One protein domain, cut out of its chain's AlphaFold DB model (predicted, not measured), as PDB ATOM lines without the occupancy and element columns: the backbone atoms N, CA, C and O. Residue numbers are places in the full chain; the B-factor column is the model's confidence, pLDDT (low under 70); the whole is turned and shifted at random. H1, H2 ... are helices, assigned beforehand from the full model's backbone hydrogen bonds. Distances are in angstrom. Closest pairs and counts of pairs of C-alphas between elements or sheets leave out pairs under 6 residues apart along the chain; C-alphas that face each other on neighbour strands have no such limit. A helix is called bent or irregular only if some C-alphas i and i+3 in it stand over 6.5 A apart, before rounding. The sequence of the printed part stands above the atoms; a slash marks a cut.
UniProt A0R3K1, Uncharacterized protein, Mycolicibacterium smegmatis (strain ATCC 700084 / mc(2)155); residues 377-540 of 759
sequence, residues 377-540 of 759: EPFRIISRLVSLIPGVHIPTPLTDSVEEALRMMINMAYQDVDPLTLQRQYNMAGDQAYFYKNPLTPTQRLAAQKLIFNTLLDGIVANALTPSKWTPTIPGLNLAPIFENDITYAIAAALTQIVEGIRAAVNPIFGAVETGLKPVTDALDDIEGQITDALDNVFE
ATOM      1  N   GLU A 377     -30.033  -6.075 -26.923       93.62
ATOM      2  CA  GLU A 377     -30.850  -4.955 -26.460       93.62
ATOM      3  C   GLU A 377     -31.904  -5.322 -25.396       93.62
ATOM      4  O   GLU A 377     -32.038  -4.556 -24.438       93.62
ATOM      5  N   PRO A 378     -32.555  -6.506 -25.416       92.12
ATOM      6  CA  PRO A 378     -33.428  -6.945 -24.321       92.12
ATOM      7  C   PRO A 378     -32.741  -7.001 -22.944       92.12
ATOM      8  O   PRO A 378     -33.410  -6.909 -21.916       92.12
ATOM      9  N   PHE A 379     -31.408  -7.116 -22.906       91.38
ATOM     10  CA  PHE A 379     -30.601  -7.103 -21.678       91.38
ATOM     11  C   PHE A 379     -30.018  -5.721 -21.345       91.38
ATOM     12  O   PHE A 379     -29.422  -5.553 -20.281       91.38
ATOM     13  N   ARG A 380     -30.161  -4.739 -22.246       90.75
ATOM     14  CA  ARG A 380     -29.506  -3.422 -22.183       90.75
ATOM     15  C   ARG A 380     -30.461  -2.237 -22.165       90.75
ATOM     16  O   ARG A 380     -30.049  -1.178 -21.698       90.75
ATOM     17  N   ILE A 381     -31.708  -2.394 -22.610       90.06
ATOM     18  CA  ILE A 381     -32.679  -1.299 -22.739       90.06
ATOM     19  C   ILE A 381     -32.832  -0.483 -21.443       90.06
ATOM     20  O   ILE A 381     -32.805   0.744 -21.486       90.06
ATOM     21  N   ILE A 382     -32.877  -1.133 -20.273       86.38
ATOM     22  CA  ILE A 382     -32.968  -0.440 -18.974       86.38
ATOM     23  C   ILE A 382     -31.705   0.391 -18.703       86.38
ATOM     24  O   ILE A 382     -31.799   1.583 -18.424       86.38
ATOM     25  N   SER A 383     -30.514  -0.208 -18.812       85.50
ATOM     26  CA  SER A 383     -29.235   0.492 -18.614       85.50
ATOM     27  C   SER A 383     -29.021   1.621 -19.623       85.50
ATOM     28  O   SER A 383     -28.521   2.677 -19.245       85.50
ATOM     29  N   ARG A 384     -29.437   1.431 -20.881       86.38
ATOM     30  CA  ARG A 384     -29.341   2.422 -21.956       86.38
ATOM     31  C   ARG A 384     -30.234   3.624 -21.675       86.38
ATOM     32  O   ARG A 384     -29.729   4.738 -21.628       86.38
ATOM     33  N   LEU A 385     -31.524   3.397 -21.416       86.19
ATOM     34  CA  LEU A 385     -32.484   4.463 -21.107       86.19
ATOM     35  C   LEU A 385     -32.103   5.227 -19.828       86.19
ATOM     36  O   LEU A 385     -32.218   6.448 -19.790       86.19
ATOM     37  N   VAL A 386     -31.580   4.544 -18.803       84.62
ATOM     38  CA  VAL A 386     -31.052   5.199 -17.591       84.62
ATOM     39  C   VAL A 386     -29.782   6.011 -17.880       84.62
ATOM     40  O   VAL A 386     -29.589   7.065 -17.277       84.62
ATOM     41  N   SER A 387     -28.942   5.579 -18.825       83.81
ATOM     42  CA  SER A 387     -27.721   6.300 -19.226       83.81
ATOM     43  C   SER A 387     -27.976   7.485 -20.175       83.81
ATOM     44  O   SER A 387     -27.035   8.187 -20.534       83.81
ATOM     45  N   LEU A 388     -29.236   7.757 -20.547       83.62
ATOM     46  CA  LEU A 388     -29.635   9.036 -21.156       83.62
ATOM     47  C   LEU A 388     -29.678  10.182 -20.125       83.62
ATOM     48  O   LEU A 388     -29.712  11.351 -20.503       83.62
ATOM     49  N   ILE A 389     -29.674   9.873 -18.822       84.06
ATOM     50  CA  ILE A 389     -29.600  10.882 -17.758       84.06
ATOM     51  C   ILE A 389     -28.157  11.423 -17.699       84.06
ATOM     52  O   ILE A 389     -27.234  10.639 -17.466       84.06
ATOM     53  N   PRO A 390     -27.919  12.744 -17.857       83.62
ATOM     54  CA  PRO A 390     -26.569  13.300 -17.939       83.62
ATOM     55  C   PRO A 390     -25.657  12.902 -16.769       83.62
ATOM     56  O   PRO A 390     -25.946  13.169 -15.602       83.62
ATOM     57  N   GLY A 391     -24.525  12.274 -17.097       80.94
ATOM     58  CA  GLY A 391     -23.527  11.809 -16.128       80.94
ATOM     59  C   GLY A 391     -23.844  10.474 -15.442       80.94
ATOM     60  O   GLY A 391     -23.046  10.035 -14.614       80.94
ATOM     61  N   VAL A 392     -24.961   9.816 -15.774       87.19
ATOM     62  CA  VAL A 392     -25.265   8.444 -15.345       87.19
ATOM     63  C   VAL A 392     -24.789   7.458 -16.413       87.19
ATOM     64  O   VAL A 392     -25.017   7.662 -17.600       87.19
ATOM     65  N   HIS A 393     -24.142   6.369 -16.000       87.75
ATOM     66  CA  HIS A 393     -23.790   5.258 -16.881       87.75
ATOM     67  C   HIS A 393     -23.862   3.927 -16.127       87.75
ATOM     68  O   HIS A 393     -23.132   3.712 -15.154       87.75
ATOM     69  N   ILE A 394     -24.719   3.020 -16.600       86.88
ATOM     70  CA  ILE A 394     -24.886   1.674 -16.040       86.88
ATOM     71  C   ILE A 394     -24.236   0.661 -17.001       86.88
ATOM     72  O   ILE A 394     -24.808   0.391 -18.057       86.88
ATOM     73  N   PRO A 395     -23.051   0.106 -16.681       87.62
ATOM     74  CA  PRO A 395     -22.339  -0.797 -17.579       87.62
ATOM     75  C   PRO A 395     -22.986  -2.187 -17.634       87.62
ATOM     76  O   PRO A 395     -23.621  -2.637 -16.678       87.62
ATOM     77  N   THR A 396     -22.765  -2.909 -18.735       90.94
ATOM     78  CA  THR A 396     -23.384  -4.220 -18.998       90.94
ATOM     79  C   THR A 396     -22.359  -5.325 -19.307       90.94
ATOM     80  O   THR A 396     -22.548  -6.080 -20.270       90.94
ATOM     81  N   PRO A 397     -21.282  -5.476 -18.505       89.75
ATOM     82  CA  PRO A 397     -20.031  -6.125 -18.914       89.75
ATOM     83  C   PRO A 397     -20.176  -7.577 -19.386       89.75
ATOM     84  O   PRO A 397     -19.397  -8.020 -20.221       89.75
ATOM     85  N   LEU A 398     -21.189  -8.313 -18.914       89.00
ATOM     86  CA  LEU A 398     -21.502  -9.663 -19.404       89.00
ATOM     87  C   LEU A 398     -21.961  -9.677 -20.873       89.00
ATOM     88  O   LEU A 398     -21.571 -10.567 -21.623       89.00
ATOM     89  N   THR A 399     -22.764  -8.695 -21.289       92.94
ATOM     90  CA  THR A 399     -23.194  -8.534 -22.690       92.94
ATOM     91  C   THR A 399     -22.064  -7.961 -23.543       92.94
ATOM     92  O   THR A 399     -21.818  -8.433 -24.649       92.94
ATOM     93  N   ASP A 400     -21.299  -7.018 -22.988       92.50
ATOM     94  CA  ASP A 400     -20.136  -6.419 -23.649       92.50
ATOM     95  C   ASP A 400     -19.009  -7.443 -23.881       92.50
ATOM     96  O   ASP A 400     -18.214  -7.293 -24.805       92.50
ATOM     97  N   SER A 401     -18.955  -8.521 -23.090       94.69
ATOM     98  CA  SER A 401     -18.044  -9.650 -23.306       94.69
ATOM     99  C   SER A 401     -18.405 -10.579 -24.461       94.69
ATOM    100  O   SER A 401     -17.527 -11.301 -24.925       94.69
ATOM    101  N   VAL A 402     -19.661 -10.597 -24.910       95.62
ATOM    102  CA  VAL A 402     -20.115 -11.475 -26.004       95.62
ATOM    103  C   VAL A 402     -20.426 -10.716 -27.294       95.62
ATOM    104  O   VAL A 402     -20.481 -11.336 -28.352       95.62
ATOM    105  N   GLU A 403     -20.603  -9.393 -27.222       95.06
ATOM    106  CA  GLU A 403     -21.060  -8.560 -28.339       95.06
ATOM    107  C   GLU A 403     -20.222  -8.702 -29.608       95.06
ATOM    108  O   GLU A 403     -20.792  -9.030 -30.639       95.06
ATOM    109  N   GLU A 404     -18.903  -8.502 -29.559       95.44
ATOM    110  CA  GLU A 404     -18.081  -8.512 -30.780       95.44
ATOM    111  C   GLU A 404     -18.065  -9.907 -31.441       95.44
ATOM    112  O   GLU A 404     -18.171 -10.025 -32.656       95.44
ATOM    113  N   ALA A 405     -18.043 -10.986 -30.651       96.50
ATOM    114  CA  ALA A 405     -18.089 -12.355 -31.172       96.50
ATOM    115  C   ALA A 405     -19.469 -12.728 -31.755       96.50
ATOM    116  O   ALA A 405     -19.545 -13.401 -32.785       96.50
ATOM    117  N   LEU A 406     -20.563 -12.278 -31.127       96.94
ATOM    118  CA  LEU A 406     -21.917 -12.407 -31.679       96.94
ATOM    119  C   LEU A 406     -22.070 -11.573 -32.960       96.94
ATOM    120  O   LEU A 406     -22.607 -12.073 -33.944       96.94
ATOM    121  N   ARG A 407     -21.551 -10.340 -32.960       96.81
ATOM    122  CA  ARG A 407     -21.535  -9.417 -34.099       96.81
ATOM    123  C   ARG A 407     -20.808 -10.042 -35.286       96.81
ATOM    124  O   ARG A 407     -21.398 -10.099 -36.353       96.81
ATOM    125  N   MET A 408     -19.620 -10.621 -35.096       96.88
ATOM    126  CA  MET A 408     -18.922 -11.384 -36.143       96.88
ATOM    127  C   MET A 408     -19.786 -12.534 -36.696       96.88
ATOM    128  O   MET A 408     -19.990 -12.613 -37.904       96.88
ATOM    129  N   MET A 409     -20.374 -13.382 -35.837       96.62
ATOM    130  CA  MET A 409     -21.258 -14.487 -36.270       96.62
ATOM    131  C   MET A 409     -22.537 -14.035 -36.997       96.62
ATOM    132  O   MET A 409     -23.134 -14.824 -37.733       96.62
ATOM    133  N   ILE A 410     -22.978 -12.798 -36.771       96.88
ATOM    134  CA  ILE A 410     -24.133 -12.185 -37.435       96.88
ATOM    135  C   ILE A 410     -23.705 -11.523 -38.748       96.88
ATOM    136  O   ILE A 410     -24.374 -11.724 -39.754       96.88
ATOM    137  N   ASN A 411     -22.568 -10.824 -38.775       96.94
ATOM    138  CA  ASN A 411     -21.986 -10.203 -39.968       96.94
ATOM    139  C   ASN A 411     -21.690 -11.228 -41.070       96.94
ATOM    140  O   ASN A 411     -21.934 -10.936 -42.232       96.94
ATOM    141  N   MET A 412     -21.285 -12.458 -40.713       95.81
ATOM    142  CA  MET A 412     -21.156 -13.601 -41.640       95.81
ATOM    143  C   MET A 412     -22.420 -13.901 -42.480       95.81
ATOM    144  O   MET A 412     -22.374 -14.757 -43.358       95.81
ATOM    145  N   ALA A 413     -23.558 -13.268 -42.179       94.81
ATOM    146  CA  ALA A 413     -24.820 -13.424 -42.888       94.81
ATOM    147  C   ALA A 413     -25.169 -12.288 -43.866       94.81
ATOM    148  O   ALA A 413     -26.285 -12.313 -44.382       94.81
ATOM    149  N   TYR A 414     -24.280 -11.312 -44.069       95.62
ATOM    150  CA  TYR A 414     -24.468 -10.127 -44.918       95.62
ATOM    151  C   TYR A 414     -23.425 -10.125 -46.039       95.62
ATOM    152  O   TYR A 414     -22.328 -10.643 -45.845       95.62
ATOM    153  N   GLN A 415     -23.747  -9.569 -47.210       94.50
ATOM    154  CA  GLN A 415     -22.871  -9.674 -48.387       94.50
ATOM    155  C   GLN A 415     -21.591  -8.829 -48.307       94.50
ATOM    156  O   GLN A 415     -20.579  -9.191 -48.893       94.50
ATOM    157  N   ASP A 416     -21.623  -7.745 -47.537       93.94
ATOM    158  CA  ASP A 416     -20.570  -6.739 -47.369       93.94
ATOM    159  C   ASP A 416     -19.603  -7.045 -46.204       93.94
ATOM    160  O   ASP A 416     -18.984  -6.136 -45.647       93.94
ATOM    161  N   VAL A 417     -19.498  -8.307 -45.774       95.62
ATOM    162  CA  VAL A 417     -18.605  -8.716 -44.677       95.62
ATOM    163  C   VAL A 417     -17.188  -9.007 -45.175       95.62
ATOM    164  O   VAL A 417     -16.972  -9.805 -46.083       95.62
ATOM    165  N   ASP A 418     -16.196  -8.402 -44.526       94.69
ATOM    166  CA  ASP A 418     -14.785  -8.692 -44.766       94.69
ATOM    167  C   ASP A 418     -14.437 -10.123 -44.293       94.69
ATOM    168  O   ASP A 418     -14.570 -10.416 -43.097       94.69
ATOM    169  N   PRO A 419     -13.933 -11.017 -45.168       92.44
ATOM    170  CA  PRO A 419     -13.564 -12.383 -44.794       92.44
ATOM    171  C   PRO A 419     -12.385 -12.488 -43.816       92.44
ATOM    172  O   PRO A 419     -12.170 -13.562 -43.252       92.44
ATOM    173  N   LEU A 420     -11.607 -11.418 -43.613       92.81
ATOM    174  CA  LEU A 420     -10.449 -11.401 -42.715       92.81
ATOM    175  C   LEU A 420     -10.783 -10.895 -41.306       92.81
ATOM    176  O   LEU A 420     -10.218 -11.403 -40.336       92.81
ATOM    177  N   THR A 421     -11.678  -9.911 -41.181       94.19
ATOM    178  CA  THR A 421     -12.056  -9.305 -39.887       94.19
ATOM    179  C   THR A 421     -13.451  -9.692 -39.401       94.19
ATOM    180  O   THR A 421     -13.737  -9.544 -38.215       94.19
ATOM    181  N   LEU A 422     -14.319 -10.196 -40.287       96.12
ATOM    182  CA  LEU A 422     -15.748 -10.431 -40.043       96.12
ATOM    183  C   LEU A 422     -16.510  -9.165 -39.605       96.12
ATOM    184  O   LEU A 422     -17.548  -9.245 -38.941       96.12
ATOM    185  N   GLN A 423     -16.006  -7.989 -39.981       93.81
ATOM    186  CA  GLN A 423     -16.688  -6.702 -39.852       93.81
ATOM    187  C   GLN A 423     -17.310  -6.302 -41.198       93.81
ATOM    188  O   GLN A 423     -16.884  -6.775 -42.251       93.81
ATOM    189  N   ARG A 424     -18.367  -5.487 -41.164       92.44
ATOM    190  CA  ARG A 424     -19.078  -5.045 -42.372       92.44
ATOM    191  C   ARG A 424     -18.432  -3.800 -42.964       92.44
ATOM    192  O   ARG A 424     -18.006  -2.916 -42.225       92.44
ATOM    193  N   GLN A 425     -18.374  -3.755 -44.289       90.25
ATOM    194  CA  GLN A 425     -17.796  -2.663 -45.066       90.25
ATOM    195  C   GLN A 425     -18.846  -1.651 -45.547       90.25
ATOM    196  O   GLN A 425     -18.467  -0.552 -45.938       90.25
ATOM    197  N   TYR A 426     -20.142  -1.995 -45.519       90.62
ATOM    198  CA  TYR A 426     -21.273  -1.135 -45.905       90.62
ATOM    199  C   TYR A 426     -21.246  -0.595 -47.351       90.62
ATOM    200  O   TYR A 426     -22.072   0.241 -47.711       90.62
ATOM    201  N   ASN A 427     -20.343  -1.114 -48.186       88.38
ATOM    202  CA  ASN A 427     -20.076  -0.695 -49.563       88.38
ATOM    203  C   ASN A 427     -20.993  -1.361 -50.604       88.38
ATOM    204  O   ASN A 427     -21.402  -0.702 -51.553       88.38
ATOM    205  N   MET A 428     -21.381  -2.624 -50.407       91.81
ATOM    206  CA  MET A 428     -22.255  -3.369 -51.333       91.81
ATOM    207  C   MET A 428     -23.755  -3.090 -51.120       91.81
ATOM    208  O   MET A 428     -24.594  -3.978 -51.261       91.81
ATOM    209  N   ALA A 429     -24.123  -1.879 -50.703       90.31
ATOM    210  CA  ALA A 429     -25.507  -1.537 -50.362       90.31
ATOM    211  C   ALA A 429     -26.389  -1.225 -51.593       90.31
ATOM    212  O   ALA A 429     -27.608  -1.411 -51.537       90.31
ATOM    213  N   GLY A 430     -25.771  -0.794 -52.699       90.38
ATOM    214  CA  GLY A 430     -26.420  -0.625 -54.004       90.38
ATOM    215  C   GLY A 430     -26.407  -1.879 -54.887       90.38
ATOM    216  O   GLY A 430     -27.137  -1.925 -55.874       90.38
ATOM    217  N   ASP A 431     -25.628  -2.902 -54.528       93.25
ATOM    218  CA  ASP A 431     -25.529  -4.157 -55.280       93.25
ATOM    219  C   ASP A 431     -26.664  -5.107 -54.890       93.25
ATOM    220  O   ASP A 431     -26.860  -5.385 -53.707       93.25
ATOM    221  N   GLN A 432     -27.400  -5.656 -55.859       94.38
ATOM    222  CA  GLN A 432     -28.489  -6.599 -55.581       94.38
ATOM    223  C   GLN A 432     -28.003  -7.811 -54.767       94.38
ATOM    224  O   GLN A 432     -27.088  -8.524 -55.178       94.38
ATOM    225  N   ALA A 433     -28.668  -8.082 -53.643       93.19
ATOM    226  CA  ALA A 433     -28.365  -9.219 -52.785       93.19
ATOM    227  C   ALA A 433     -29.054 -10.522 -53.226       93.19
ATOM    228  O   ALA A 433     -30.216 -10.529 -53.642       93.19
ATOM    229  N   TYR A 434     -28.345 -11.648 -53.084       90.19
ATOM    230  CA  TYR A 434     -28.771 -12.965 -53.572       90.19
ATOM    231  C   TYR A 434     -28.685 -14.039 -52.479       90.19
ATOM    232  O   TYR A 434     -27.597 -14.395 -52.036       90.19
ATOM    233  N   PHE A 435     -29.824 -14.630 -52.096       85.12
ATOM    234  CA  PHE A 435     -29.916 -15.605 -50.992       85.12
ATOM    235  C   PHE A 435     -29.044 -16.865 -51.118       85.12
ATOM    236  O   PHE A 435     -28.791 -17.544 -50.120       85.12
ATOM    237  N   TYR A 436     -28.629 -17.214 -52.336       82.19
ATOM    238  CA  TYR A 436     -27.780 -18.372 -52.617       82.19
ATOM    239  C   TYR A 436     -26.281 -18.037 -52.639       82.19
ATOM    240  O   TYR A 436     -25.462 -18.952 -52.577       82.19
ATOM    241  N   LYS A 437     -25.914 -16.752 -52.708       88.06
ATOM    242  CA  LYS A 437     -24.532 -16.278 -52.810       88.06
ATOM    243  C   LYS A 437     -23.979 -16.066 -51.405       88.06
ATOM    244  O   LYS A 437     -24.322 -15.103 -50.722       88.06
ATOM    245  N   ASN A 438     -23.171 -17.008 -50.928       89.38
ATOM    246  CA  ASN A 438     -22.597 -16.896 -49.593       89.38
ATOM    247  C   ASN A 438     -21.461 -15.854 -49.592       89.38
ATOM    248  O   ASN A 438     -20.603 -15.920 -50.472       89.38
ATOM    249  N   PRO A 439     -21.393 -14.934 -48.614       91.94
ATOM    250  CA  PRO A 439     -20.321 -13.937 -48.562       91.94
ATOM    251  C   PRO A 439     -18.928 -14.522 -48.303       91.94
ATOM    252  O   PRO A 439     -17.924 -13.884 -48.607       91.94
ATOM    253  N   LEU A 440     -18.851 -15.709 -47.696       93.31
ATOM    254  CA  LEU A 440     -17.601 -16.314 -47.242       93.31
ATOM    255  C   LEU A 440     -17.454 -17.703 -47.839       93.31
ATOM    256  O   LEU A 440     -18.381 -18.496 -47.707       93.31
ATOM    257  N   THR A 441     -16.302 -18.056 -48.403       91.75
ATOM    258  CA  THR A 441     -16.071 -19.422 -48.909       91.75
ATOM    259  C   THR A 441     -16.076 -20.458 -47.770       91.75
ATOM    260  O   THR A 441     -15.784 -20.108 -46.620       91.75
ATOM    261  N   PRO A 442     -16.376 -21.746 -48.027       88.94
ATOM    262  CA  PRO A 442     -16.174 -22.830 -47.060       88.94
ATOM    263  C   PRO A 442     -14.826 -22.783 -46.310       88.94
ATOM    264  O   PRO A 442     -14.809 -22.975 -45.090       88.94
ATOM    265  N   THR A 443     -13.717 -22.451 -46.985       89.69
ATOM    266  CA  THR A 443     -12.403 -22.236 -46.343       89.69
ATOM    267  C   THR A 443     -12.417 -21.060 -45.357       89.69
ATOM    268  O   THR A 443     -11.948 -21.187 -44.222       89.69
ATOM    269  N   GLN A 444     -12.994 -19.919 -45.745       94.00
ATOM    270  CA  GLN A 444     -13.100 -18.729 -44.889       94.00
ATOM    271  C   GLN A 444     -14.024 -18.971 -43.682       94.00
ATOM    272  O   GLN A 444     -13.675 -18.615 -42.556       94.00
ATOM    273  N   ARG A 445     -15.155 -19.669 -43.871       91.06
ATOM    274  CA  ARG A 445     -16.071 -20.084 -42.786       91.06
ATOM    275  C   ARG A 445     -15.401 -20.994 -41.754       91.06
ATOM    276  O   ARG A 445     -15.833 -21.015 -40.601       91.06
ATOM    277  N   LEU A 446     -14.381 -21.765 -42.143       88.88
ATOM    278  CA  LEU A 446     -13.610 -22.585 -41.210       88.88
ATOM    279  C   LEU A 446     -12.674 -21.716 -40.356       88.88
ATOM    280  O   LEU A 446     -12.724 -21.800 -39.128       88.88
ATOM    281  N   ALA A 447     -11.898 -20.828 -40.987       90.50
ATOM    282  CA  ALA A 447     -11.003 -19.894 -40.295       90.50
ATOM    283  C   ALA A 447     -11.758 -18.918 -39.365       90.50
ATOM    284  O   ALA A 447     -11.297 -18.611 -38.260       90.50
ATOM    285  N   ALA A 448     -12.962 -18.493 -39.761       94.88
ATOM    286  CA  ALA A 448     -13.840 -17.631 -38.972       94.88
ATOM    287  C   ALA A 448     -14.101 -18.166 -37.550       94.88
ATOM    288  O   ALA A 448     -14.137 -17.391 -36.595       94.88
ATOM    289  N   GLN A 449     -14.218 -19.490 -37.376       93.38
ATOM    290  CA  GLN A 449     -14.503 -20.121 -36.075       93.38
ATOM    291  C   GLN A 449     -13.432 -19.796 -35.026       93.38
ATOM    292  O   GLN A 449     -13.746 -19.528 -33.865       93.38
ATOM    293  N   LYS A 450     -12.165 -19.785 -35.448       94.38
ATOM    294  CA  LYS A 450     -11.006 -19.464 -34.613       94.38
ATOM    295  C   LYS A 450     -10.952 -17.978 -34.280       94.38
ATOM    296  O   LYS A 450     -10.635 -17.638 -33.141       94.38
ATOM    297  N   LEU A 451     -11.279 -17.101 -35.232       96.31
ATOM    298  CA  LEU A 451     -11.371 -15.659 -34.986       96.31
ATOM    299  C   LEU A 451     -12.465 -15.363 -33.950       96.31
ATOM    300  O   LEU A 451     -12.152 -14.870 -32.872       96.31
ATOM    301  N   ILE A 452     -13.703 -15.796 -34.208       96.75
ATOM    302  CA  ILE A 452     -14.856 -15.663 -33.299       96.75
ATOM    303  C   ILE A 452     -14.541 -16.205 -31.896       96.75
ATOM    304  O   ILE A 452     -14.854 -15.559 -30.896       96.75
ATOM    305  N   PHE A 453     -13.897 -17.374 -31.802       96.56
ATOM    306  CA  PHE A 453     -13.500 -17.957 -30.521       96.56
ATOM    307  C   PHE A 453     -12.493 -17.081 -29.767       96.56
ATOM    308  O   PHE A 453     -12.672 -16.843 -28.573       96.56
ATOM    309  N   ASN A 454     -11.453 -16.574 -30.436       96.69
ATOM    310  CA  ASN A 454     -10.478 -15.699 -29.787       96.69
ATOM    311  C   ASN A 454     -11.114 -14.366 -29.371       96.69
ATOM    312  O   ASN A 454     -10.932 -13.988 -28.215       96.69
ATOM    313  N   THR A 455     -11.931 -13.751 -30.233       96.94
ATOM    314  CA  THR A 455     -12.701 -12.528 -29.950       96.94
ATOM    315  C   THR A 455     -13.624 -12.690 -28.741       96.94
ATOM    316  O   THR A 455     -13.719 -11.786 -27.914       96.94
ATOM    317  N   LEU A 456     -14.273 -13.850 -28.580       97.25
ATOM    318  CA  LEU A 456     -15.097 -14.151 -27.402       97.25
ATOM    319  C   LEU A 456     -14.256 -14.188 -26.118       97.25
ATOM    320  O   LEU A 456     -14.673 -13.657 -25.089       97.25
ATOM    321  N   LEU A 457     -13.069 -14.798 -26.163       96.56
ATOM    322  CA  LEU A 457     -12.166 -14.824 -25.011       96.56
ATOM    323  C   LEU A 457     -11.598 -13.428 -24.696       96.56
ATOM    324  O   LEU A 457     -11.549 -13.062 -23.523       96.56
ATOM    325  N   ASP A 458     -11.264 -12.621 -25.710       96.31
ATOM    326  CA  ASP A 458     -10.845 -11.223 -25.526       96.31
ATOM    327  C   ASP A 458     -11.964 -10.379 -24.914       96.31
ATOM    328  O   ASP A 458     -11.723  -9.656 -23.949       96.31
ATOM    329  N   GLY A 459     -13.202 -10.519 -25.394       94.88
ATOM    330  CA  GLY A 459     -14.369  -9.852 -24.817       94.88
ATOM    331  C   GLY A 459     -14.598 -10.234 -23.352       94.88
ATOM    332  O   GLY A 459     -14.859  -9.362 -22.516       94.88
ATOM    333  N   ILE A 460     -14.459 -11.519 -23.002       95.25
ATOM    334  CA  ILE A 460     -14.533 -12.010 -21.614       95.25
ATOM    335  C   ILE A 460     -13.456 -11.356 -20.737       95.25
ATOM    336  O   ILE A 460     -13.775 -10.882 -19.645       95.25
ATOM    337  N   VAL A 461     -12.208 -11.275 -21.208       95.56
ATOM    338  CA  VAL A 461     -11.111 -10.635 -20.462       95.56
ATOM    339  C   VAL A 461     -11.321  -9.120 -20.333       95.56
ATOM    340  O   VAL A 461     -11.239  -8.575 -19.230       95.56
ATOM    341  N   ALA A 462     -11.645  -8.442 -21.434       94.56
ATOM    342  CA  ALA A 462     -11.730  -6.986 -21.530       94.56
ATOM    343  C   ALA A 462     -12.935  -6.360 -20.805       94.56
ATOM    344  O   ALA A 462     -12.877  -5.176 -20.474       94.56
ATOM    345  N   ASN A 463     -14.009  -7.125 -20.558       93.81
ATOM    346  CA  ASN A 463     -15.218  -6.635 -19.884       93.81
ATOM    347  C   ASN A 463     -15.551  -7.437 -18.613       93.81
ATOM    348  O   ASN A 463     -15.266  -6.963 -17.515       93.81
ATOM    349  N   ALA A 464     -16.103  -8.650 -18.713       93.06
ATOM    350  CA  ALA A 464     -16.543  -9.440 -17.557       93.06
ATOM    351  C   ALA A 464     -15.438  -9.709 -16.516       93.06
ATOM    352  O   ALA A 464     -15.733  -9.721 -15.321       93.06
ATOM    353  N   LEU A 465     -14.179  -9.883 -16.935       92.81
ATOM    354  CA  LEU A 465     -13.029 -10.070 -16.039       92.81
ATOM    355  C   LEU A 465     -12.220  -8.787 -15.776       92.81
ATOM    356  O   LEU A 465     -11.161  -8.865 -15.161       92.81
ATOM    357  N   THR A 466     -12.700  -7.607 -16.178       92.88
ATOM    358  CA  THR A 466     -12.061  -6.319 -15.861       92.88
ATOM    359  C   THR A 466     -12.898  -5.573 -14.809       92.88
ATOM    360  O   THR A 466     -13.967  -5.065 -15.141       92.88
ATOM    361  N   PRO A 467     -12.463  -5.469 -13.533       90.00
ATOM    362  CA  PRO A 467     -13.313  -4.962 -12.446       90.00
ATOM    363  C   PRO A 467     -13.871  -3.547 -12.656       90.00
ATOM    364  O   PRO A 467     -15.040  -3.310 -12.369       90.00
ATOM    365  N   SER A 468     -13.092  -2.636 -13.246       91.69
ATOM    366  CA  SER A 468     -13.530  -1.263 -13.554       91.69
ATOM    367  C   SER A 468     -14.602  -1.173 -14.651       91.69
ATOM    368  O   SER A 468     -15.224  -0.129 -14.817       91.69
ATOM    369  N   LYS A 469     -14.879  -2.266 -15.376       91.38
ATOM    370  CA  LYS A 469     -16.016  -2.370 -16.309       91.38
ATOM    371  C   LYS A 469     -17.328  -2.745 -15.615       91.38
ATOM    372  O   LYS A 469     -18.366  -2.743 -16.267       91.38
ATOM    373  N   TRP A 470     -17.300  -3.051 -14.317       89.88
ATOM    374  CA  TRP A 470     -18.499  -3.262 -13.500       89.88
ATOM    375  C   TRP A 470     -18.930  -2.008 -12.733       89.88
ATOM    376  O   TRP A 470     -20.090  -1.928 -12.336       89.88
ATOM    377  N   THR A 471     -18.036  -1.033 -12.539       89.94
ATOM    378  CA  THR A 471     -18.297   0.203 -11.787       89.94
ATOM    379  C   THR A 471     -19.330   1.091 -12.498       89.94
ATOM    380  O   THR A 471     -19.046   1.595 -13.587       89.94
ATOM    381  N   PRO A 472     -20.516   1.341 -11.909       87.69
ATOM    382  CA  PRO A 472     -21.479   2.291 -12.456       87.69
ATOM    383  C   PRO A 472     -21.073   3.733 -12.139       87.69
ATOM    384  O   PRO A 472     -20.634   4.030 -11.024       87.69
ATOM    385  N   THR A 473     -21.293   4.641 -13.086       88.94
ATOM    386  CA  THR A 473     -21.123   6.085 -12.873       88.94
ATOM    387  C   THR A 473     -22.470   6.678 -12.483       88.94
ATOM    388  O   THR A 473     -23.431   6.576 -13.241       88.94
ATOM    389  N   ILE A 474     -22.555   7.301 -11.306       87.44
ATOM    390  CA  ILE A 474     -23.736   8.047 -10.853       87.44
ATOM    391  C   ILE A 474     -23.250   9.380 -10.254       87.44
ATOM    392  O   ILE A 474     -22.361   9.357  -9.395       87.44
ATOM    393  N   PRO A 475     -23.798  10.545 -10.656       87.31
ATOM    394  CA  PRO A 475     -23.360  11.838 -10.136       87.31
ATOM    395  C   PRO A 475     -23.441  11.911  -8.604       87.31
ATOM    396  O   PRO A 475     -24.486  11.663  -8.006       87.31
ATOM    397  N   GLY A 476     -22.321  12.250  -7.962       83.50
ATOM    398  CA  GLY A 476     -22.212  12.356  -6.503       83.50
ATOM    399  C   GLY A 476     -21.974  11.041  -5.744       83.50
ATOM    400  O   GLY A 476     -21.836  11.092  -4.523       83.50
ATOM    401  N   LEU A 477     -21.879   9.886  -6.416       87.50
ATOM    402  CA  LEU A 477     -21.696   8.580  -5.770       87.50
ATOM    403  C   LEU A 477     -20.490   7.819  -6.345       87.50
ATOM    404  O   LEU A 477     -20.511   7.362  -7.484       87.50
ATOM    405  N   ASN A 478     -19.440   7.637  -5.536       88.25
ATOM    406  CA  ASN A 478     -18.274   6.839  -5.922       88.25
ATOM    407  C   ASN A 478     -18.477   5.357  -5.561       88.25
ATOM    408  O   ASN A 478     -18.410   4.989  -4.389       88.25
ATOM    409  N   LEU A 479     -18.689   4.517  -6.575       85.88
ATOM    410  CA  LEU A 479     -18.865   3.068  -6.426       85.88
ATOM    411  C   LEU A 479     -17.577   2.257  -6.652       85.88
ATOM    412  O   LEU A 479     -17.567   1.063  -6.353       85.88
ATOM    413  N   ALA A 480     -16.484   2.878  -7.112       86.88
ATOM    414  CA  ALA A 480     -15.237   2.177  -7.431       86.88
ATOM    415  C   ALA A 480     -14.694   1.310  -6.270       86.88
ATOM    416  O   ALA A 480     -14.345   0.164  -6.537       86.88
ATOM    417  N   PRO A 481     -14.715   1.723  -4.981       82.50
ATOM    418  CA  PRO A 481     -14.233   0.876  -3.878       82.50
ATOM    419  C   PRO A 481     -14.959  -0.472  -3.716       82.50
ATOM    420  O   PRO A 481     -14.425  -1.383  -3.084       82.50
ATOM    421  N   ILE A 482     -16.172  -0.613  -4.264       77.50
ATOM    422  CA  ILE A 482     -16.952  -1.859  -4.214       77.50
ATOM    423  C   ILE A 482     -16.442  -2.853  -5.267       77.50
ATOM    424  O   ILE A 482     -16.291  -4.038  -4.971       77.50
ATOM    425  N   PHE A 483     -16.139  -2.376  -6.475       81.19
ATOM    426  CA  PHE A 483     -15.778  -3.216  -7.620       81.19
ATOM    427  C   PHE A 483     -14.257  -3.311  -7.821       81.19
ATOM    428  O   PHE A 483     -13.713  -4.406  -7.944       81.19
ATOM    429  N   GLU A 484     -13.552  -2.184  -7.764       89.31
ATOM    430  CA  GLU A 484     -12.123  -2.004  -8.058       89.31
ATOM    431  C   GLU A 484     -11.247  -2.162  -6.802       89.31
ATOM    432  O   GLU A 484     -10.421  -1.312  -6.475       89.31
ATOM    433  N   ASN A 485     -11.429  -3.268  -6.076       80.44
ATOM    434  CA  ASN A 485     -10.612  -3.618  -4.910       80.44
ATOM    435  C   ASN A 485      -9.646  -4.784  -5.205       80.44
ATOM    436  O   ASN A 485      -9.872  -5.589  -6.113       80.44
ATOM    437  N   ASP A 486      -8.583  -4.904  -4.401       81.44
ATOM    438  CA  ASP A 486      -7.514  -5.904  -4.569       81.44
ATOM    439  C   ASP A 486      -8.018  -7.353  -4.650       81.44
ATOM    440  O   ASP A 486      -7.425  -8.178  -5.347       81.44
ATOM    441  N   ILE A 487      -9.111  -7.685  -3.951       72.44
ATOM    442  CA  ILE A 487      -9.687  -9.034  -3.967       72.44
ATOM    443  C   ILE A 487     -10.341  -9.292  -5.328       72.44
ATOM    444  O   ILE A 487     -10.069 -10.328  -5.939       72.44
ATOM    445  N   THR A 488     -11.132  -8.345  -5.845       71.81
ATOM    446  CA  THR A 488     -11.732  -8.455  -7.182       71.81
ATOM    447  C   THR A 488     -10.657  -8.509  -8.268       71.81
ATOM    448  O   THR A 488     -10.716  -9.391  -9.121       71.81
ATOM    449  N   TYR A 489      -9.623  -7.658  -8.210       82.06
ATOM    450  CA  TYR A 489      -8.496  -7.705  -9.156       82.06
ATOM    451  C   TYR A 489      -7.699  -9.018  -9.070       82.06
ATOM    452  O   TYR A 489      -7.315  -9.577 -10.100       82.06
ATOM    453  N   ALA A 490      -7.479  -9.568  -7.872       73.62
ATOM    454  CA  ALA A 490      -6.786 -10.847  -7.703       73.62
ATOM    455  C   ALA A 490      -7.605 -12.052  -8.202       73.62
ATOM    456  O   ALA A 490      -7.014 -13.028  -8.676       73.62
ATOM    457  N   ILE A 491      -8.939 -11.993  -8.109       71.94
ATOM    458  CA  ILE A 491      -9.858 -12.986  -8.684       71.94
ATOM    459  C   ILE A 491      -9.881 -12.855 -10.210       71.94
ATOM    460  O   ILE A 491      -9.646 -13.846 -10.898       71.94
ATOM    461  N   ALA A 492     -10.076 -11.641 -10.730       80.62
ATOM    462  CA  ALA A 492     -10.031 -11.316 -12.153       80.62
ATOM    463  C   ALA A 492      -8.758 -11.852 -12.823       80.62
ATOM    464  O   ALA A 492      -8.838 -12.689 -13.718       80.62
ATOM    465  N   ALA A 493      -7.577 -11.482 -12.317       82.06
ATOM    466  CA  ALA A 493      -6.298 -11.937 -12.863       82.06
ATOM    467  C   ALA A 493      -6.127 -13.470 -12.830       82.06
ATOM    468  O   ALA A 493      -5.490 -14.041 -13.716       82.06
ATOM    469  N   ALA A 494      -6.702 -14.157 -11.835       79.88
ATOM    470  CA  ALA A 494      -6.688 -15.619 -11.771       79.88
ATOM    471  C   ALA A 494      -7.647 -16.268 -12.787       79.88
ATOM    472  O   ALA A 494      -7.330 -17.327 -13.324       79.88
ATOM    473  N   LEU A 495      -8.791 -15.638 -13.076       80.25
ATOM    474  CA  LEU A 495      -9.729 -16.080 -14.112       80.25
ATOM    475  C   LEU A 495      -9.174 -15.815 -15.520       80.25
ATOM    476  O   LEU A 495      -9.235 -16.706 -16.363       80.25
ATOM    477  N   THR A 496      -8.534 -14.667 -15.759       86.69
ATOM    478  CA  THR A 496      -7.856 -14.358 -17.030       86.69
ATOM    479  C   THR A 496      -6.769 -15.387 -17.350       86.69
ATOM    480  O   THR A 496      -6.692 -15.868 -18.474       86.69
ATOM    481  N   GLN A 497      -5.992 -15.839 -16.356       84.12
ATOM    482  CA  GLN A 497      -5.016 -16.925 -16.553       84.12
ATOM    483  C   GLN A 497      -5.655 -18.276 -16.932       84.12
ATOM    484  O   GLN A 497      -5.019 -19.070 -17.622       84.12
ATOM    485  N   ILE A 498      -6.903 -18.547 -16.524       82.31
ATOM    486  CA  ILE A 498      -7.655 -19.723 -16.996       82.31
ATOM    487  C   ILE A 498      -8.077 -19.522 -18.456       82.31
ATOM    488  O   ILE A 498      -7.920 -20.441 -19.257       82.31
ATOM    489  N   VAL A 499      -8.573 -18.334 -18.811       85.94
ATOM    490  CA  VAL A 499      -9.014 -17.999 -20.176       85.94
ATOM    491  C   VAL A 499      -7.860 -18.080 -21.181       85.94
ATOM    492  O   VAL A 499      -7.989 -18.774 -22.188       85.94
ATOM    493  N   GLU A 500      -6.698 -17.496 -20.876       88.25
ATOM    494  CA  GLU A 500      -5.504 -17.625 -21.727       88.25
ATOM    495  C   GLU A 500      -4.981 -19.072 -21.789       88.25
ATOM    496  O   GLU A 500      -4.511 -19.526 -22.833       88.25
ATOM    497  N   GLY A 501      -5.117 -19.843 -20.704       81.00
ATOM    498  CA  GLY A 501      -4.815 -21.278 -20.704       81.00
ATOM    499  C   GLY A 501      -5.728 -22.081 -21.640       81.00
ATOM    500  O   GLY A 501      -5.258 -22.979 -22.340       81.00
ATOM    501  N   ILE A 502      -7.016 -21.729 -21.704       84.81
ATOM    502  CA  ILE A 502      -7.980 -22.311 -22.649       84.81
ATOM    503  C   ILE A 502      -7.622 -21.910 -24.086       84.81
ATOM    504  O   ILE A 502      -7.539 -22.781 -24.953       84.81
ATOM    505  N   ARG A 503      -7.333 -20.625 -24.336       90.25
ATOM    506  CA  ARG A 503      -6.876 -20.118 -25.641       90.25
ATOM    507  C   ARG A 503      -5.660 -20.890 -26.159       90.25
ATOM    508  O   ARG A 503      -5.677 -21.385 -27.287       90.25
ATOM    509  N   ALA A 504      -4.627 -21.026 -25.328       89.75
ATOM    510  CA  ALA A 504      -3.384 -21.710 -25.676       89.75
ATOM    511  C   ALA A 504      -3.576 -23.208 -25.975       89.75
ATOM    512  O   ALA A 504      -2.863 -23.755 -26.815       89.75
ATOM    513  N   ALA A 505      -4.542 -23.867 -25.326       84.31
ATOM    514  CA  ALA A 505      -4.856 -25.274 -25.570       84.31
ATOM    515  C   ALA A 505      -5.725 -25.506 -26.821       84.31
ATOM    516  O   ALA A 505      -5.597 -26.548 -27.459       84.31
ATOM    517  N   VAL A 506      -6.604 -24.561 -27.179       87.81
ATOM    518  CA  VAL A 506      -7.583 -24.728 -28.273       87.81
ATOM    519  C   VAL A 506      -7.073 -24.203 -29.623       87.81
ATOM    520  O   VAL A 506      -7.330 -24.828 -30.651       87.81
ATOM    521  N   ASN A 507      -6.295 -23.114 -29.655       90.81
ATOM    522  CA  ASN A 507      -5.773 -22.553 -30.913       90.81
ATOM    523  C   ASN A 507      -4.931 -23.527 -31.773       90.81
ATOM    524  O   ASN A 507      -5.064 -23.469 -33.000       90.81
ATOM    525  N   PRO A 508      -4.121 -24.446 -31.205       92.88
ATOM    526  CA  PRO A 508      -3.454 -25.491 -31.984       92.88
ATOM    527  C   PRO A 508      -4.428 -26.462 -32.664       92.88
ATOM    528  O   PRO A 508      -4.158 -26.901 -33.780       92.88
ATOM    529  N   ILE A 509      -5.571 -26.764 -32.032       88.62
ATOM    530  CA  ILE A 509      -6.599 -27.659 -32.587       88.62
ATOM    531  C   ILE A 509      -7.229 -27.014 -33.823       88.62
ATOM    532  O   ILE A 509      -7.306 -27.657 -34.866       88.62
ATOM    533  N   PHE A 510      -7.613 -25.732 -33.739       89.62
ATOM    534  CA  PHE A 510      -8.115 -25.005 -34.906       89.62
ATOM    535  C   PHE A 510      -7.086 -25.004 -36.044       89.62
ATOM    536  O   PHE A 510      -7.438 -25.367 -37.157       89.62
ATOM    537  N   GLY A 511      -5.808 -24.719 -35.760       86.69
ATOM    538  CA  GLY A 511      -4.740 -24.777 -36.769       86.69
ATOM    539  C   GLY A 511      -4.561 -26.155 -37.421       86.69
ATOM    540  O   GLY A 511      -4.334 -26.244 -38.629       86.69
ATOM    541  N   ALA A 512      -4.695 -27.238 -36.650       85.62
ATOM    542  CA  ALA A 512      -4.637 -28.606 -37.166       85.62
ATOM    543  C   ALA A 512      -5.856 -28.956 -38.037       85.62
ATOM    544  O   ALA A 512      -5.696 -29.584 -39.084       85.62
ATOM    545  N   VAL A 513      -7.056 -28.510 -37.648       85.81
ATOM    546  CA  VAL A 513      -8.302 -28.706 -38.410       85.81
ATOM    547  C   VAL A 513      -8.306 -27.872 -39.694       85.81
ATOM    548  O   VAL A 513      -8.589 -28.419 -40.754       85.81
ATOM    549  N   GLU A 514      -7.922 -26.594 -39.630       87.38
ATOM    550  CA  GLU A 514      -7.716 -25.710 -40.789       87.38
ATOM    551  C   GLU A 514      -6.754 -26.353 -41.799       87.38
ATOM    552  O   GLU A 514      -7.081 -26.501 -42.973       87.38
ATOM    553  N   THR A 515      -5.587 -26.813 -41.333       88.25
ATOM    554  CA  THR A 515      -4.567 -27.432 -42.197       88.25
ATOM    555  C   THR A 515      -5.020 -28.784 -42.760       88.25
ATOM    556  O   THR A 515      -4.748 -29.089 -43.919       88.25
ATOM    557  N   GLY A 516      -5.696 -29.607 -41.952       81.50
ATOM    558  CA  GLY A 516      -6.132 -30.951 -42.336       81.50
ATOM    559  C   GLY A 516      -7.351 -30.974 -43.259       81.50
ATOM    560  O   GLY A 516      -7.456 -31.868 -44.093       81.50
ATOM    561  N   LEU A 517      -8.252 -29.995 -43.137       87.31
ATOM    562  CA  LEU A 517      -9.434 -29.875 -43.991       87.31
ATOM    563  C   LEU A 517      -9.210 -29.010 -45.233       87.31
ATOM    564  O   LEU A 517     -10.021 -29.121 -46.147       87.31
ATOM    565  N   LYS A 518      -8.135 -28.209 -45.321       85.75
ATOM    566  CA  LYS A 518      -7.898 -27.313 -46.469       85.75
ATOM    567  C   LYS A 518      -8.082 -27.968 -47.853       85.75
ATOM    568  O   LYS A 518      -8.793 -27.385 -48.658       85.75
ATOM    569  N   PRO A 519      -7.565 -29.179 -48.154       85.25
ATOM    570  CA  PRO A 519      -7.796 -29.805 -49.463       85.25
ATOM    571  C   PRO A 519      -9.273 -30.119 -49.756       85.25
ATOM    572  O   PRO A 519      -9.664 -30.221 -50.913       85.25
ATOM    573  N   VAL A 520     -10.092 -30.287 -48.712       80.94
ATOM    574  CA  VAL A 520     -11.541 -30.501 -48.815       80.94
ATOM    575  C   VAL A 520     -12.282 -29.169 -48.908       80.94
ATOM    576  O   VAL A 520     -13.246 -29.083 -49.659       80.94
ATOM    577  N   THR A 521     -11.854 -28.128 -48.181       85.44
ATOM    578  CA  THR A 521     -12.490 -26.806 -48.289       85.44
ATOM    579  C   THR A 521     -12.170 -26.140 -49.620       85.44
ATOM    580  O   THR A 521     -13.095 -25.658 -50.249       85.44
ATOM    581  N   ASP A 522     -10.938 -26.230 -50.126       83.06
ATOM    582  CA  ASP A 522     -10.563 -25.731 -51.459       83.06
ATOM    583  C   ASP A 522     -11.454 -26.342 -52.561       83.06
ATOM    584  O   ASP A 522     -12.000 -25.630 -53.398       83.06
ATOM    585  N   ALA A 523     -11.692 -27.657 -52.508       78.19
ATOM    586  CA  ALA A 523     -12.587 -28.341 -53.444       78.19
ATOM    587  C   ALA A 523     -14.078 -27.989 -53.251       78.19
ATOM    588  O   ALA A 523     -14.866 -28.125 -54.185       78.19
ATOM    589  N   LEU A 524     -14.490 -27.554 -52.054       82.38
ATOM    590  CA  LEU A 524     -15.843 -27.047 -51.805       82.38
ATOM    591  C   LEU A 524     -15.994 -25.590 -52.260       82.38
ATOM    592  O   LEU A 524     -17.055 -25.249 -52.771       82.38
ATOM    593  N   ASP A 525     -14.952 -24.767 -52.128       86.25
ATOM    594  CA  ASP A 525     -14.891 -23.402 -52.656       86.25
ATOM    595  C   ASP A 525     -15.069 -23.434 -54.198       86.25
ATOM    596  O   ASP A 525     -15.931 -22.731 -54.729       86.25
ATOM    597  N   ASP A 526     -14.365 -24.337 -54.902       76.75
ATOM    598  CA  ASP A 526     -14.512 -24.572 -56.355       76.75
ATOM    599  C   ASP A 526     -15.932 -25.025 -56.765       76.75
ATOM    600  O   ASP A 526     -16.437 -24.647 -57.829       76.75
ATOM    601  N   ILE A 527     -16.582 -25.870 -55.955       76.38
ATOM    602  CA  ILE A 527     -17.953 -26.353 -56.207       76.38
ATOM    603  C   ILE A 527     -18.977 -25.241 -55.953       76.38
ATOM    604  O   ILE A 527     -19.950 -25.121 -56.697       76.38
ATOM    605  N   GLU A 528     -18.779 -24.425 -54.918       79.38
ATOM    606  CA  GLU A 528     -19.703 -23.346 -54.574       79.38
ATOM    607  C   GLU A 528     -19.661 -22.207 -55.606       79.38
ATOM    608  O   GLU A 528     -20.714 -21.662 -55.944       79.38
ATOM    609  N   GLY A 529     -18.492 -21.934 -56.198       76.31
ATOM    610  CA  GLY A 529     -18.368 -21.068 -57.377       76.31
ATOM    611  C   GLY A 529     -19.223 -21.564 -58.548       76.31
ATOM    612  O   GLY A 529     -20.122 -20.856 -58.991       76.31
ATOM    613  N   GLN A 530     -19.052 -22.825 -58.962       76.62
ATOM    614  CA  GLN A 530     -19.835 -23.429 -60.057       76.62
ATOM    615  C   GLN A 530     -21.353 -23.430 -59.802       76.62
ATOM    616  O   GLN A 530     -22.138 -23.283 -60.738       76.62
ATOM    617  N   ILE A 531     -21.783 -23.611 -58.548       72.88
ATOM    618  CA  ILE A 531     -23.201 -23.517 -58.167       72.88
ATOM    619  C   ILE A 531     -23.688 -22.065 -58.249       72.88
ATOM    620  O   ILE A 531     -24.795 -21.835 -58.729       72.88
ATOM    621  N   THR A 532     -22.874 -21.097 -57.824       82.81
ATOM    622  CA  THR A 532     -23.205 -19.666 -57.904       82.81
ATOM    623  C   THR A 532     -23.342 -19.226 -59.360       82.81
ATOM    624  O   THR A 532     -24.391 -18.703 -59.721       82.81
ATOM    625  N   ASP A 533     -22.370 -19.548 -60.219       82.69
ATOM    626  CA  ASP A 533     -22.410 -19.262 -61.661       82.69
ATOM    627  C   ASP A 533     -23.677 -19.843 -62.318       82.69
ATOM    628  O   ASP A 533     -24.356 -19.182 -63.109       82.69
ATOM    629  N   ALA A 534     -24.030 -21.089 -61.979       73.81
ATOM    630  CA  ALA A 534     -25.210 -21.767 -62.515       73.81
ATOM    631  C   ALA A 534     -26.543 -21.173 -62.020       73.81
ATOM    632  O   ALA A 534     -27.553 -21.302 -62.713       73.81
ATOM    633  N   LEU A 535     -26.557 -20.537 -60.843       83.00
ATOM    634  CA  LEU A 535     -27.729 -19.854 -60.292       83.00
ATOM    635  C   LEU A 535     -27.844 -18.415 -60.804       83.00
ATOM    636  O   LEU A 535     -28.947 -18.017 -61.169       83.00
ATOM    637  N   ASP A 536     -26.738 -17.675 -60.926       86.06
ATOM    638  CA  ASP A 536     -26.720 -16.328 -61.515       86.06
ATOM    639  C   ASP A 536     -27.274 -16.375 -62.962       86.06
ATOM    640  O   ASP A 536     -28.164 -15.602 -63.304       86.06
ATOM    641  N   ASN A 537     -26.936 -17.401 -63.760       80.69
ATOM    642  CA  ASN A 537     -27.530 -17.647 -65.093       80.69
ATOM    643  C   ASN A 537     -29.076 -17.791 -65.134       80.69
ATOM    644  O   ASN A 537     -29.657 -17.780 -66.222       80.69
ATOM    645  N   VAL A 538     -29.746 -17.970 -63.990       82.62
ATOM    646  CA  VAL A 538     -31.207 -18.154 -63.873       82.62
ATOM    647  C   VAL A 538     -31.874 -17.041 -63.060       82.62
ATOM    648  O   VAL A 538     -32.997 -16.655 -63.378       82.62
ATOM    649  N   PHE A 539     -31.210 -16.552 -62.014       87.75
ATOM    650  CA  PHE A 539     -31.786 -15.691 -60.978       87.75
ATOM    651  C   PHE A 539     -31.178 -14.277 -60.921       87.75
ATOM    652  O   PHE A 539     -31.674 -13.452 -60.153       87.75
ATOM    653  N   GLU A 540     -30.148 -13.969 -61.723       88.81
ATOM    654  CA  GLU A 540     -29.576 -12.620 -61.830       88.81
ATOM    655  C   GLU A 540     -30.650 -11.584 -62.208       88.81
ATOM    656  O   GLU A 540     -31.421 -11.740 -63.164       88.81
TER     657      GLU A 540
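What this domain is: This is residues 377 to 540 of the 759 residues of an uncharacterized protein of Mycolicibacterium smegmatis (strain ATCC 700084 / mc(2)155) (UniProt A0R3K1). One very long helix, H6, is bent into an L, and in its corner H4 lies side by side with the longer arm H6a, with the short helices H2 and H3 in a row along the other side of H4. The result is a flat, loosely built slab, with H5 and the loop around Gly 476 at one end of its length and the shorter arm H6b turning off at the other, while H1 touches no helix. The printed part has 164 residues with six named helices, H1 to H6 in order along the chain, and no named strand; the class is all helix, with 100 of the residues in these helices. The whole is loose, with a radius of gyration of the C-alphas of 21.2 A, and spans 66 by 39 by 21 A.

How they stand to each other: Begin with H1, residues 381 to 386, which touches no helix. Next come H2, residues 397 to 400, and H3, residues 403 to 411, which meet only through their link. Move on to H4, residues 442 to 464, the hub, which touches three other helices. With its residues 459 to 464 alone it touches H2, the closest C-alphas being those of Pro 397 and Asn 463, 4.9 A apart. With its residues 452 to 459 alone it touches H3, closest at the C-alphas of Ala 405 and Ile 452, 5.1 A apart; the two form a helical hairpin, at a shallow tilt of 21 degrees, opposite ways. H5, residues 480 to 483, touches no helix and is apart from H4. Then look at H6, residues 486 to 539, assigned as one helix by its hydrogen bonds but bent: C-alphas 516 and 519 are 7.4 A apart. Its arms, H6a of residues 486 to 516 and H6b of residues 519 to 539, are about perpendicular, at 80 degrees. H6a touches H4 at a shallow tilt of 6 degrees, opposite ways, with the C-alphas of Val 461 and Thr 496 closest, 6.0 A apart. H6b touches H4 with its residues 521 to 525 alone, closest at the C-alphas of Thr 443 and Thr 521, 5.0 A apart, and about perpendicular at 75 degrees. H3 and H6a are apart. In H1 and H3 every O i to N i+4 pair is within hydrogen-bond range; the counts are 17 of 19 in H4, 25 of 27 in H6a and 15 of 17 in H6b, while H2 and H5 are too short for such a pair.

Where its parts are: Find C-alpha 381 at (-32.679, -1.299, -22.739), where H1 begins. H3 measures 11.8 A from first to last C-alpha. From C-alpha 442 at (-16.174, -22.830, -47.060), H4 runs 32.4 A to C-alpha 464; it is neither bent nor irregular, but only just, with C-alphas 461 and 464 6.3 A apart. H6a covers 45.3 A and is irregular, with C-alphas 505 and 508 6.6 A apart. H6b covers 30.1 A and ends at C-alpha 539, (-31.786, -15.691, -60.978).

The domain as a whole: The two C-alphas farthest apart are those of Gly 476 and Asn 537, at 66.0 A. Look for the long links at residues 412 to 441, between H3 and H4, and at residues 465 to 479, between H4 and H5. The links from H2 to H3 and from H5 to H6 are tight. The printed part has no cut. The mean pLDDT of the printed part of this predicted model is 88.3, and no printed residue is under 70.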